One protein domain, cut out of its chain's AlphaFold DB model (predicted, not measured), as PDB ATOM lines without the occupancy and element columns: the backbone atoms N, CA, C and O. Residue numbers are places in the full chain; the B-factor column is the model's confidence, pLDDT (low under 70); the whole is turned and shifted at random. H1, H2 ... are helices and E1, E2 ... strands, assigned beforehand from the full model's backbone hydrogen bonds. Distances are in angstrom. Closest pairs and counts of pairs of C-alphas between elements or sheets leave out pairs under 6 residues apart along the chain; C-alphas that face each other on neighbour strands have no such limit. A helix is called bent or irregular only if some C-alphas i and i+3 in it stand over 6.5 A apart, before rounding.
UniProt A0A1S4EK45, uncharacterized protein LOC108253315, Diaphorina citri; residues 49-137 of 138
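What this domain is: This is residues 49 to 137 of the 138 residues of the protein "uncharacterized protein LOC108253315" of Diaphorina citri (UniProt A0A1S4EK45). A strongly twisted sheet of four strands has one helix, H1, over one face, in two layers; the long hairpin of E2 and E3 runs out along the longest axis. The 89 printed residues include H1, E1, E2, E3, E4 in that order, class mixed. The sheet, E1 E2 E3 E4, is a meander, each strand the antiparallel neighbour of the one before. The whole is compact, radius of gyration of the C-alphas 13.7 A, spanning 43 by 28 by 23 A.

Where its parts are: E2, residues 97 to 109, spans 31.6 A and bends by 65 degrees at residue 100. E3, residues 114 to 126, spans 34.8 A. E1 is residues 82 to 89; E4, residues 129 to 136, ends at C-alpha (47.879, -36.848, -3.367). H1, residues 64 to 77, 17.9 A, begins at C-alpha (25.026, -35.689, -9.482); it is only just irregular, C-alphas 67 and 70 being 6.6 A apart.

How they stand to each other: Within hydrogen-bond range are N 103 and O 121 of E2 and E3, 2.9 A; N 84 and O 102 of E1 and E2, 2.9 A; N 122 and O 133 of E3 and E4, 2.9 A. H1 is on the sheet, height 8.3 A, slantwise to E2 at 43 degrees on the local plane; their closest C-alphas, Cys 65 and Cys 101, are 5.6 A apart. In H1, 7 of 10 O i to N i+4 pairs are within range.

The domain as a whole: The printed part has no cut and no long link. The farthest C-alphas, Lys 111 and Gly 128, are 43.5 A apart. Residues 58 to 62, 91 to 95 and 136 to 137 have pLDDT under 70.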
ATOM      1  N   LYS A  49      27.780 -23.277  -6.685       79.94
ATOM      2  CA  LYS A  49      26.688 -23.828  -7.511       79.94
ATOM      3  C   LYS A  49      26.086 -25.102  -6.894       79.94
ATOM      4  O   LYS A  49      24.951 -25.449  -7.206       79.94
ATOM      5  N   TYR A  50      26.851 -25.795  -6.055       79.62
ATOM      6  CA  TYR A  50      26.504 -27.078  -5.457       79.62
ATOM      7  C   TYR A  50      26.130 -26.965  -3.973       79.62
ATOM      8  O   TYR A  50      25.851 -27.987  -3.348       79.62
ATOM      9  N   ASP A  51      26.072 -25.751  -3.420       83.94
ATOM     10  CA  ASP A  51      25.622 -25.518  -2.046       83.94
ATOM     11  C   ASP A  51      24.177 -26.004  -1.856       83.94
ATOM     12  O   ASP A  51      23.291 -25.752  -2.677       83.94
ATOM     13  N   GLY A  52      23.941 -26.744  -0.772       75.50
ATOM     14  CA  GLY A  52      22.646 -27.340  -0.442       75.50
ATOM     15  C   GLY A  52      22.190 -28.467  -1.379       75.50
ATOM     16  O   GLY A  52      21.090 -28.990  -1.200       75.50
ATOM     17  N   ILE A  53      23.007 -28.860  -2.362       80.56
ATOM     18  CA  ILE A  53      22.680 -29.916  -3.322       80.56
ATOM     19  C   ILE A  53      23.333 -31.229  -2.887       80.56
ATOM     20  O   ILE A  53      24.545 -31.323  -2.703       80.56
ATOM     21  N   GLU A  54      22.536 -32.287  -2.754       79.31
ATOM     22  CA  GLU A  54      23.046 -33.619  -2.423       79.31
ATOM     23  C   GLU A  54      23.778 -34.234  -3.634       79.31
ATOM     24  O   GLU A  54      23.166 -34.722  -4.586       79.31
ATOM     25  N   LEU A  55      25.118 -34.215  -3.606       83.31
ATOM     26  CA  LEU A  55      25.953 -34.776  -4.679       83.31
ATOM     27  C   LEU A  55      25.856 -36.302  -4.770       83.31
ATOM     28  O   LEU A  55      26.009 -36.875  -5.850       83.31
ATOM     29  N   CYS A  56      25.610 -36.953  -3.636       83.50
ATOM     30  CA  CYS A  56      25.517 -38.395  -3.495       83.50
ATOM     31  C   CYS A  56      24.245 -38.759  -2.746       83.50
ATOM     32  O   CYS A  56      24.208 -38.632  -1.532       83.50
ATOM     33  N   ALA A  57      23.239 -39.262  -3.466       70.50
ATOM     34  CA  ALA A  57      22.068 -39.856  -2.836       70.50
ATOM     35  C   ALA A  57      22.496 -41.029  -1.945       70.50
ATOM     36  O   ALA A  57      23.267 -41.889  -2.391       70.50
ATOM     37  N   ALA A  58      21.929 -41.117  -0.742       59.59
ATOM     38  CA  ALA A  58      22.201 -42.186   0.227       59.59
ATOM     39  C   ALA A  58      22.102 -43.628  -0.339       59.59
ATOM     40  O   ALA A  58      22.730 -44.535   0.198       59.59
ATOM     41  N   ASN A  59      21.371 -43.837  -1.447       56.72
ATOM     42  CA  ASN A  59      21.108 -45.153  -2.055       56.72
ATOM     43  C   ASN A  59      21.759 -45.383  -3.441       56.72
ATOM     44  O   ASN A  59      21.369 -46.315  -4.135       56.72
ATOM     45  N   GLY A  60      22.717 -44.537  -3.846       55.19
ATOM     46  CA  GLY A  60      23.719 -44.738  -4.910       55.19
ATOM     47  C   GLY A  60      23.355 -45.541  -6.173       55.19
ATOM     48  O   GLY A  60      23.287 -46.763  -6.141       55.19
ATOM     49  N   THR A  61      23.283 -44.866  -7.331       52.09
ATOM     50  CA  THR A  61      23.807 -45.356  -8.641       52.09
ATOM     51  C   THR A  61      23.630 -44.341  -9.779       52.09
ATOM     52  O   THR A  61      24.318 -44.450 -10.785       52.09
ATOM     53  N   ASN A  62      22.800 -43.309  -9.602       55.25
ATOM     54  CA  ASN A  62      22.662 -42.169 -10.517       55.25
ATOM     55  C   ASN A  62      22.615 -40.873  -9.710       55.25
ATOM     56  O   ASN A  62      21.547 -40.347  -9.407       55.25
ATOM     57  N   THR A  63      23.782 -40.402  -9.294       71.50
ATOM     58  CA  THR A  63      23.911 -39.206  -8.464       71.50
ATOM     59  C   THR A  63      24.611 -38.106  -9.248       71.50
ATOM     60  O   THR A  63      25.370 -38.394 -10.179       71.50
ATOM     61  N   LEU A  64      24.382 -36.849  -8.859       84.25
ATOM     62  CA  LEU A  64      25.026 -35.689  -9.482       84.25
ATOM     63  C   LEU A  64      26.553 -35.822  -9.505       84.25
ATOM     64  O   LEU A  64      27.176 -35.397 -10.473       84.25
ATOM     65  N   CYS A  65      27.137 -36.499  -8.509       86.38
ATOM     66  CA  CYS A  65      28.550 -36.874  -8.461       86.38
ATOM     67  C   CYS A  65      29.052 -37.542  -9.753       86.38
ATOM     68  O   CYS A  65      30.112 -37.190 -10.267       86.38
ATOM     69  N   VAL A  66      28.300 -38.507 -10.292       81.06
ATOM     70  CA  VAL A  66      28.725 -39.297 -11.460       81.06
ATOM     71  C   VAL A  66      28.237 -38.674 -12.768       81.06
ATOM     72  O   VAL A  66      28.954 -38.724 -13.762       81.06
ATOM     73  N   THR A  67      27.031 -38.099 -12.789       79.88
ATOM     74  CA  THR A  67      26.386 -37.656 -14.037       79.88
ATOM     75  C   THR A  67      26.782 -36.246 -14.473       79.88
ATOM     76  O   THR A  67      26.938 -36.004 -15.668       79.88
ATOM     77  N   GLU A  68      26.972 -35.321 -13.533       84.06
ATOM     78  CA  GLU A  68      27.322 -33.924 -13.828       84.06
ATOM     79  C   GLU A  68      28.726 -33.592 -13.331       84.06
ATOM     80  O   GLU A  68      29.555 -33.064 -14.072       84.06
ATOM     81  N   PHE A  69      28.996 -33.928 -12.075       83.56
ATOM     82  CA  PHE A  69      30.153 -33.434 -11.353       83.56
ATOM     83  C   PHE A  69      31.457 -34.030 -11.889       83.56
ATOM     84  O   PHE A  69      32.385 -33.286 -12.194       83.56
ATOM     85  N   LEU A  70      31.507 -35.349 -12.118       86.62
ATOM     86  CA  LEU A  70      32.631 -36.003 -12.795       86.62
ATOM     87  C   LEU A  70      32.936 -35.345 -14.147       86.62
ATOM     88  O   LEU A  70      34.071 -34.943 -14.386       86.62
ATOM     89  N   THR A  71      31.918 -35.196 -14.998       86.31
ATOM     90  CA  THR A  71      32.053 -34.619 -16.344       86.31
ATOM     91  C   THR A  71      32.631 -33.208 -16.295       86.31
ATOM     92  O   THR A  71      33.545 -32.880 -17.052       86.31
ATOM     93  N   TYR A  72      32.121 -32.373 -15.388       84.44
ATOM     94  CA  TYR A  72      32.619 -31.019 -15.185       84.44
ATOM     95  C   TYR A  72      34.098 -31.017 -14.767       84.44
ATOM     96  O   TYR A  72      34.918 -30.336 -15.380       84.44
ATOM     97  N   ILE A  73      34.473 -31.835 -13.783       84.31
ATOM     98  CA  ILE A  73      35.850 -31.897 -13.283       84.31
ATOM     99  C   ILE A  73      36.824 -32.427 -14.336       84.31
ATOM    100  O   ILE A  73      37.912 -31.868 -14.500       84.31
ATOM    101  N   GLU A  74      36.460 -33.475 -15.074       87.31
ATOM    102  CA  GLU A  74      37.284 -33.989 -16.176       87.31
ATOM    103  C   GLU A  74      37.452 -32.935 -17.282       87.31
ATOM    104  O   GLU A  74      38.550 -32.769 -17.822       87.31
ATOM    105  N   HIS A  75      36.395 -32.167 -17.576       84.81
ATOM    106  CA  HIS A  75      36.452 -31.073 -18.540       84.81
ATOM    107  C   HIS A  75      37.417 -29.959 -18.113       84.81
ATOM    108  O   HIS A  75      38.235 -29.534 -18.935       84.81
ATOM    109  N   GLU A  76      37.353 -29.499 -16.861       82.44
ATOM    110  CA  GLU A  76      38.193 -28.399 -16.364       82.44
ATOM    111  C   GLU A  76      39.650 -28.829 -16.146       82.44
ATOM    112  O   GLU A  76      40.580 -28.128 -16.537       82.44
ATOM    113  N   SER A  77      39.866 -30.010 -15.563       78.94
ATOM    114  CA  SER A  77      41.212 -30.503 -15.241       78.94
ATOM    115  C   SER A  77      41.957 -31.111 -16.431       78.94
ATOM    116  O   SER A  77      43.179 -31.248 -16.372       78.94
ATOM    117  N   LYS A  78      41.242 -31.518 -17.491       82.19
ATOM    118  CA  LYS A  78      41.763 -32.343 -18.600       82.19
ATOM    119  C   LYS A  78      42.371 -33.677 -18.137       82.19
ATOM    120  O   LYS A  78      43.212 -34.251 -18.829       82.19
ATOM    121  N   GLN A  79      41.950 -34.183 -16.980       83.19
ATOM    122  CA  GLN A  79      42.388 -35.458 -16.413       83.19
ATOM    123  C   GLN A  79      41.196 -36.400 -16.259       83.19
ATOM    124  O   GLN A  79      40.076 -35.943 -16.063       83.19
ATOM    125  N   SER A  80      41.433 -37.713 -16.336       86.62
ATOM    126  CA  SER A  80      40.372 -38.706 -16.140       86.62
ATOM    127  C   SER A  80      40.299 -39.187 -14.695       86.62
ATOM    128  O   SER A  80      41.322 -39.472 -14.058       86.62
ATOM    129  N   PHE A  81      39.074 -39.328 -14.203       88.62
ATOM    130  CA  PHE A  81      38.757 -39.711 -12.839       88.62
ATOM    131  C   PHE A  81      37.771 -40.872 -12.804       88.62
ATOM    132  O   PHE A  81      36.951 -41.085 -13.692       88.62
ATOM    133  N   ARG A  82      37.815 -41.626 -11.708       89.25
ATOM    134  CA  ARG A  82      36.708 -42.493 -11.316       89.25
ATOM    135  C   ARG A  82      35.906 -41.800 -10.225       89.25
ATOM    136  O   ARG A  82      36.472 -41.518  -9.169       89.25
ATOM    137  N   ALA A  83      34.615 -41.600 -10.476       88.81
ATOM    138  CA  ALA A  83      33.670 -41.130  -9.474       88.81
ATOM    139  C   ALA A  83      33.007 -42.292  -8.726       88.81
ATOM    140  O   ALA A  83      32.610 -43.283  -9.346       88.81
ATOM    141  N   THR A  84      32.866 -42.169  -7.410       87.94
ATOM    142  CA  THR A  84      32.052 -43.066  -6.579       87.94
ATOM    143  C   THR A  84      31.356 -42.282  -5.473       87.94
ATOM    144  O   THR A  84      31.901 -41.319  -4.950       87.94
ATOM    145  N   CYS A  85      30.147 -42.702  -5.108       86.94
ATOM    146  CA  CYS A  85      29.490 -42.231  -3.894       86.94
ATOM    147  C   CYS A  85      29.702 -43.257  -2.791       86.94
ATOM    148  O   CYS A  85      29.346 -44.423  -2.958       86.94
ATOM    149  N   GLU A  86      30.303 -42.825  -1.691       86.19
ATOM    150  CA  GLU A  86      30.610 -43.652  -0.523       86.19
ATOM    151  C   GLU A  86      30.233 -42.869   0.737       86.19
ATOM    152  O   GLU A  86      30.135 -41.644   0.696       86.19
ATOM    153  N   THR A  87      30.016 -43.551   1.854       85.88
ATOM    154  CA  THR A  87      29.968 -42.894   3.161       85.88
ATOM    155  C   THR A  87      31.370 -42.871   3.749       85.88
ATOM    156  O   THR A  87      32.082 -43.875   3.686       85.88
ATOM    157  N   ASP A  88      31.789 -41.728   4.284       83.69
ATOM    158  CA  ASP A  88      33.106 -41.583   4.904       83.69
ATOM    159  C   ASP A  88      33.024 -40.748   6.181       83.69
ATOM    160  O   ASP A  88      32.116 -39.931   6.345       83.69
ATOM    161  N   ASP A  89      33.969 -40.988   7.083       85.00
ATOM    162  CA  ASP A  89      34.112 -40.232   8.321       85.00
ATOM    163  C   ASP A  89      34.987 -38.999   8.060       85.00
ATOM    164  O   ASP A  89      36.200 -39.096   7.842       85.00
ATOM    165  N   ILE A  90      34.361 -37.821   8.063       77.19
ATOM    166  CA  ILE A  90      35.056 -36.533   7.958       77.19
ATOM    167  C   ILE A  90      35.369 -36.049   9.384       77.19
ATOM    168  O   ILE A  90      34.887 -35.013   9.848       77.19
ATOM    169  N   GLY A  91      36.143 -36.868  10.105       65.00
ATOM    170  CA  GLY A  91      36.405 -36.740  11.544       65.00
ATOM    171  C   GLY A  91      37.075 -35.429  11.969       65.00
ATOM    172  O   GLY A  91      36.957 -35.035  13.128       65.00
ATOM    173  N   ASP A  92      37.698 -34.713  11.033       63.34
ATOM    174  CA  ASP A  92      38.365 -33.430  11.283       63.34
ATOM    175  C   ASP A  92      37.373 -32.254  11.441       63.34
ATOM    176  O   ASP A  92      37.738 -31.201  11.961       63.34
ATOM    177  N   ILE A  93      36.099 -32.433  11.050       62.19
ATOM    178  CA  ILE A  93      35.082 -31.359  10.980       62.19
ATOM    179  C   ILE A  93      33.860 -31.667  11.872       62.19
ATOM    180  O   ILE A  93      32.837 -30.998  11.807       62.19
ATOM    181  N   ALA A  94      33.936 -32.693  12.729       67.38
ATOM    182  CA  ALA A  94      32.825 -33.143  13.586       67.38
ATOM    183  C   ALA A  94      31.506 -33.452  12.835       67.38
ATOM    184  O   ALA A  94      30.441 -33.517  13.447       67.38
ATOM    185  N   LEU A  95      31.574 -33.692  11.520       69.12
ATOM    186  CA  LEU A  95      30.424 -34.074  10.691       69.12
ATOM    187  C   LEU A  95      30.033 -35.546  10.886       69.12
ATOM    188  O   LEU A  95      28.899 -35.934  10.605       69.12
ATOM    189  N   GLY A  96      30.965 -36.369  11.376       80.38
ATOM    190  CA  GLY A  96      30.799 -37.814  11.487       80.38
ATOM    191  C   GLY A  96      30.747 -38.497  10.119       80.38
ATOM    192  O   GLY A  96      31.384 -38.061   9.159       80.38
ATOM    193  N   ILE A  97      29.984 -39.592  10.036       84.81
ATOM    194  CA  ILE A  97      29.833 -40.379   8.808       84.81
ATOM    195  C   ILE A  97      28.811 -39.699   7.896       84.81
ATOM    196  O   ILE A  97      27.615 -39.696   8.195       84.81
ATOM    197  N   VAL A  98      29.272 -39.184   6.759       84.06
ATOM    198  CA  VAL A  98      28.434 -38.481   5.775       84.06
ATOM    199  C   VAL A  98      28.576 -39.090   4.377       84.06
ATOM    200  O   VAL A  98      29.585 -39.733   4.085       84.06
ATOM    201  N   PRO A  99      27.583 -38.920   3.484       86.00
ATOM    202  CA  PRO A  99      27.742 -39.233   2.068       86.00
ATOM    203  C   PRO A  99      28.783 -38.316   1.417       86.00
ATOM    204  O   PRO A  99      28.729 -37.095   1.557       86.00
ATOM    205  N   VAL A 100      29.703 -38.907   0.659       87.31
ATOM    206  CA  VAL A 100      30.808 -38.214  -0.005       87.31
ATOM    207  C   VAL A 100      30.898 -38.638  -1.465       87.31
ATOM    208  O   VAL A 100      30.893 -39.828  -1.795       87.31
ATOM    209  N   CYS A 101      31.048 -37.650  -2.345       89.56
ATOM    210  CA  CYS A 101      31.445 -37.864  -3.728       89.56
ATOM    211  C   CYS A 101      32.966 -37.960  -3.812       89.56
ATOM    212  O   CYS A 101      33.687 -36.985  -3.608       89.56
ATOM    213  N   TRP A 102      33.458 -39.149  -4.126       89.25
ATOM    214  CA  TRP A 102      34.865 -39.418  -4.346       89.25
ATOM    215  C   TRP A 102      35.215 -39.298  -5.818       89.25
ATOM    216  O   TRP A 102      34.639 -40.009  -6.635       89.25
ATOM    217  N   LEU A 103      36.237 -38.509  -6.145       89.69
ATOM    218  CA  LEU A 103      36.881 -38.520  -7.459       89.69
ATOM    219  C   LEU A 103      38.325 -38.993  -7.300       89.69
ATOM    220  O   LEU A 103      39.104 -38.382  -6.575       89.69
ATOM    221  N   ARG A 104      38.699 -40.092  -7.961       88.50
ATOM    222  CA  ARG A 104      40.038 -40.692  -7.835       88.50
ATOM    223  C   ARG A 104      40.705 -40.839  -9.194       88.50
ATOM    224  O   ARG A 104      40.198 -41.550 -10.063       88.50
ATOM    225  N   GLN A 105      41.870 -40.226  -9.352       87.31
ATOM    226  CA  GLN A 105      42.717 -40.411 -10.520       87.31
ATOM    227  C   GLN A 105      43.541 -41.685 -10.350       87.31
ATOM    228  O   GLN A 105      44.329 -41.823  -9.410       87.31
ATOM    229  N   LYS A 106      43.375 -42.630 -11.277       84.44
ATOM    230  CA  LYS A 106      44.154 -43.869 -11.289       84.44
ATOM    231  C   LYS A 106      45.323 -43.747 -12.254       84.44
ATOM    232  O   LYS A 106      45.119 -43.576 -13.451       84.44
ATOM    233  N   VAL A 107      46.533 -43.911 -11.736       82.50
ATOM    234  CA  VAL A 107      47.770 -43.934 -12.521       82.50
ATOM    235  C   VAL A 107      48.293 -45.365 -12.547       82.50
ATOM    236  O   VAL A 107      48.235 -46.079 -11.543       82.50
ATOM    237  N   TYR A 108      48.749 -45.816 -13.714       81.19
ATOM    238  CA  TYR A 108      49.366 -47.131 -13.840       81.19
ATOM    239  C   TYR A 108      50.807 -47.083 -13.322       81.19
ATOM    240  O   TYR A 108      51.626 -46.318 -13.829       81.19
ATOM    241  N   ASP A 109      51.110 -47.912 -12.325       81.19
ATOM    242  CA  ASP A 109      52.462 -48.141 -11.830       81.19
ATOM    243  C   ASP A 109      53.022 -49.405 -12.488       81.19
ATOM    244  O   ASP A 109      52.618 -50.532 -12.183       81.19
ATOM    245  N   TRP A 110      53.966 -49.208 -13.408       82.94
ATOM    246  CA  TRP A 110      54.610 -50.293 -14.143       82.94
ATOM    247  C   TRP A 110      55.480 -51.182 -13.248       82.94
ATOM    248  O   TRP A 110      55.652 -52.358 -13.560       82.94
ATOM    249  N   LYS A 111      56.003 -50.665 -12.126       83.75
ATOM    250  CA  LYS A 111      56.867 -51.439 -11.220       83.75
ATOM    251  C   LYS A 111      56.075 -52.486 -10.451       83.75
ATOM    252  O   LYS A 111      56.566 -53.587 -10.236       83.75
ATOM    253  N   SER A 112      54.856 -52.145 -10.039       83.12
ATOM    254  CA  SER A 112      53.947 -53.065  -9.348       83.12
ATOM    255  C   SER A 112      52.915 -53.713 -10.270       83.12
ATOM    256  O   SER A 112      52.052 -54.440  -9.781       83.12
ATOM    257  N   ALA A 113      52.972 -53.430 -11.578       84.88
ATOM    258  CA  ALA A 113      51.994 -53.850 -12.582       84.88
ATOM    259  C   ALA A 113      50.530 -53.612 -12.144       84.88
ATOM    260  O   ALA A 113      49.644 -54.426 -12.411       84.88
ATOM    261  N   SER A 114      50.263 -52.501 -11.453       81.62
ATOM    262  CA  SER A 114      48.968 -52.227 -10.821       81.62
ATOM    263  C   SER A 114      48.559 -50.758 -10.950       81.62
ATOM    264  O   SER A 114      49.371 -49.891 -11.261       81.62
ATOM    265  N   LYS A 115      47.269 -50.461 -10.756       79.19
ATOM    266  CA  LYS A 115      46.760 -49.080 -10.749       79.19
ATOM    267  C   LYS A 115      46.759 -48.536  -9.322       79.19
ATOM    268  O   LYS A 115      46.091 -49.106  -8.459       79.19
ATOM    269  N   LYS A 116      47.427 -47.407  -9.099       80.50
ATOM    270  CA  LYS A 116      47.438 -46.679  -7.821       80.50
ATOM    271  C   LYS A 116      46.653 -45.379  -7.929       80.50
ATOM    272  O   LYS A 116      46.369 -44.913  -9.034       80.50
ATOM    273  N   THR A 117      46.230 -44.831  -6.794       81.31
ATOM    274  CA  THR A 117      45.587 -43.513  -6.771       81.31
ATOM    275  C   THR A 117      46.682 -42.454  -6.728       81.31
ATOM    276  O   THR A 117      47.315 -42.279  -5.697       81.31
ATOM    277  N   GLY A 118      46.921 -41.757  -7.838       78.56
ATOM    278  CA  GLY A 118      47.901 -40.662  -7.854       78.56
ATOM    279  C   GLY A 118      47.372 -39.413  -7.148       78.56
ATOM    280  O   GLY A 118      48.119 -38.700  -6.481       78.56
ATOM    281  N   PHE A 119      46.064 -39.190  -7.264       84.06
ATOM    282  CA  PHE A 119      45.369 -38.045  -6.701       84.06
ATOM    283  C   PHE A 119      43.900 -38.373  -6.442       84.06
ATOM    284  O   PHE A 119      43.295 -39.187  -7.152       84.06
ATOM    285  N   GLN A 120      43.319 -37.745  -5.429       86.00
ATOM    286  CA  GLN A 120      41.922 -37.918  -5.072       86.00
ATOM    287  C   GLN A 120      41.317 -36.660  -4.453       86.00
ATOM    288  O   GLN A 120      41.996 -35.864  -3.807       86.00
ATOM    289  N   MET A 121      40.009 -36.536  -4.636       87.06
ATOM    290  CA  MET A 121      39.169 -35.468  -4.120       87.06
ATOM    291  C   MET A 121      37.946 -36.073  -3.445       87.06
ATOM    292  O   MET A 121      37.413 -37.089  -3.906       87.06
ATOM    293  N   GLN A 122      37.494 -35.422  -2.384       88.12
ATOM    294  CA  GLN A 122      36.244 -35.721  -1.709       88.12
ATOM    295  C   GLN A 122      35.393 -34.472  -1.631       88.12
ATOM    296  O   GLN A 122      35.861 -33.468  -1.107       88.12
ATOM    297  N   PHE A 123      34.155 -34.573  -2.100       87.62
ATOM    298  CA  PHE A 123      33.168 -33.505  -2.029       87.62
ATOM    299  C   PHE A 123      32.021 -33.926  -1.122       87.62
ATOM    300  O   PHE A 123      31.476 -35.025  -1.276       87.62
ATOM    301  N   TYR A 124      31.669 -33.066  -0.177       86.19
ATOM    302  CA  TYR A 124      30.686 -33.343   0.865       86.19
ATOM    303  C   TYR A 124      29.979 -32.049   1.273       86.19
ATOM    304  O   TYR A 124      30.495 -30.957   1.050       86.19
ATOM    305  N   ASN A 125      28.793 -32.174   1.868       84.69
ATOM    306  CA  ASN A 125      28.053 -31.028   2.389       84.69
ATOM    307  C   ASN A 125      28.307 -30.864   3.888       84.69
ATOM    308  O   ASN A 125      28.174 -31.826   4.645       84.69
ATOM    309  N   ALA A 126      28.613 -29.639   4.307       83.06
ATOM    310  CA  ALA A 126      28.769 -29.242   5.701       83.06
ATOM    311  C   ALA A 126      28.005 -27.933   5.920       83.06
ATOM    312  O   ALA A 126      28.252 -26.956   5.219       83.06
ATOM    313  N   ASP A 127      27.035 -27.926   6.837       83.69
ATOM    314  CA  ASP A 127      26.210 -26.747   7.148       83.69
ATOM    315  C   ASP A 127      25.582 -26.059   5.915       83.69
ATOM    316  O   ASP A 127      25.415 -24.843   5.861       83.69
ATOM    317  N   GLY A 128      25.219 -26.852   4.900       80.94
ATOM    318  CA  GLY A 128      24.632 -26.367   3.647       80.94
ATOM    319  C   GLY A 128      25.639 -25.877   2.602       80.94
ATOM    320  O   GLY A 128      25.227 -25.602   1.479       80.94
ATOM    321  N   ALA A 129      26.934 -25.824   2.919       83.69
ATOM    322  CA  ALA A 129      27.998 -25.520   1.967       83.69
ATOM    323  C   ALA A 129      28.596 -26.803   1.374       83.69
ATOM    324  O   ALA A 129      28.845 -27.774   2.097       83.69
ATOM    325  N   CYS A 130      28.863 -26.794   0.068       83.62
ATOM    326  CA  CYS A 130      29.606 -27.863  -0.587       83.62
ATOM    327  C   CYS A 130      31.106 -27.620  -0.403       83.62
ATOM    328  O   CYS A 130      31.658 -26.627  -0.880       83.62
ATOM    329  N   LEU A 131      31.772 -28.534   0.296       83.69
ATOM    330  CA  LEU A 131      33.197 -28.465   0.593       83.69
ATOM    331  C   LEU A 131      33.963 -29.538  -0.178       83.69
ATOM    332  O   LEU A 131      33.416 -30.575  -0.559       83.69
ATOM    333  N   VAL A 132      35.259 -29.295  -0.376       84.00
ATOM    334  CA  VAL A 132      36.190 -30.247  -0.984       84.00
ATOM    335  C   VAL A 132      37.404 -30.447  -0.090       84.00
ATOM    336  O   VAL A 132      37.900 -29.503   0.516       84.00
ATOM    337  N   ARG A 133      37.920 -31.675  -0.048       81.31
ATOM    338  CA  ARG A 133      39.283 -31.942   0.420       81.31
ATOM    339  C   ARG A 133      40.056 -32.787  -0.580       81.31
ATOM    340  O   ARG A 133      39.479 -33.593  -1.317       81.31
ATOM    341  N   TYR A 134      41.369 -32.598  -0.595       80.94
ATOM    342  CA  TYR A 134      42.278 -33.199  -1.561       80.94
ATOM    343  C   TYR A 134      43.270 -34.133  -0.863       80.94
ATOM    344  O   TYR A 134      43.680 -33.909   0.273       80.94
ATOM    345  N   ALA A 135      43.705 -35.177  -1.559       77.69
ATOM    346  CA  ALA A 135      44.885 -35.939  -1.167       77.69
ATOM    347  C   ALA A 135      45.655 -36.397  -2.407       77.69
ATOM    348  O   ALA A 135      45.069 -36.699  -3.450       77.69
ATOM    349  N   GLY A 136      46.979 -36.439  -2.293       69.44
ATOM    350  CA  GLY A 136      47.879 -36.848  -3.367       69.44
ATOM    351  C   GLY A 136      48.874 -37.902  -2.900       69.44
ATOM    352  O   GLY A 136      49.203 -37.968  -1.719       69.44
ATOM    353  N   ASN A 137      49.384 -38.675  -3.860       59.47
ATOM    354  CA  ASN A 137      50.457 -39.652  -3.673       59.47
ATOM    355  C   ASN A 137      50.104 -40.786  -2.679       59.47
ATOM    356  O   ASN A 137      50.793 -40.981  -1.678       59.47
TER     357      ASN A 137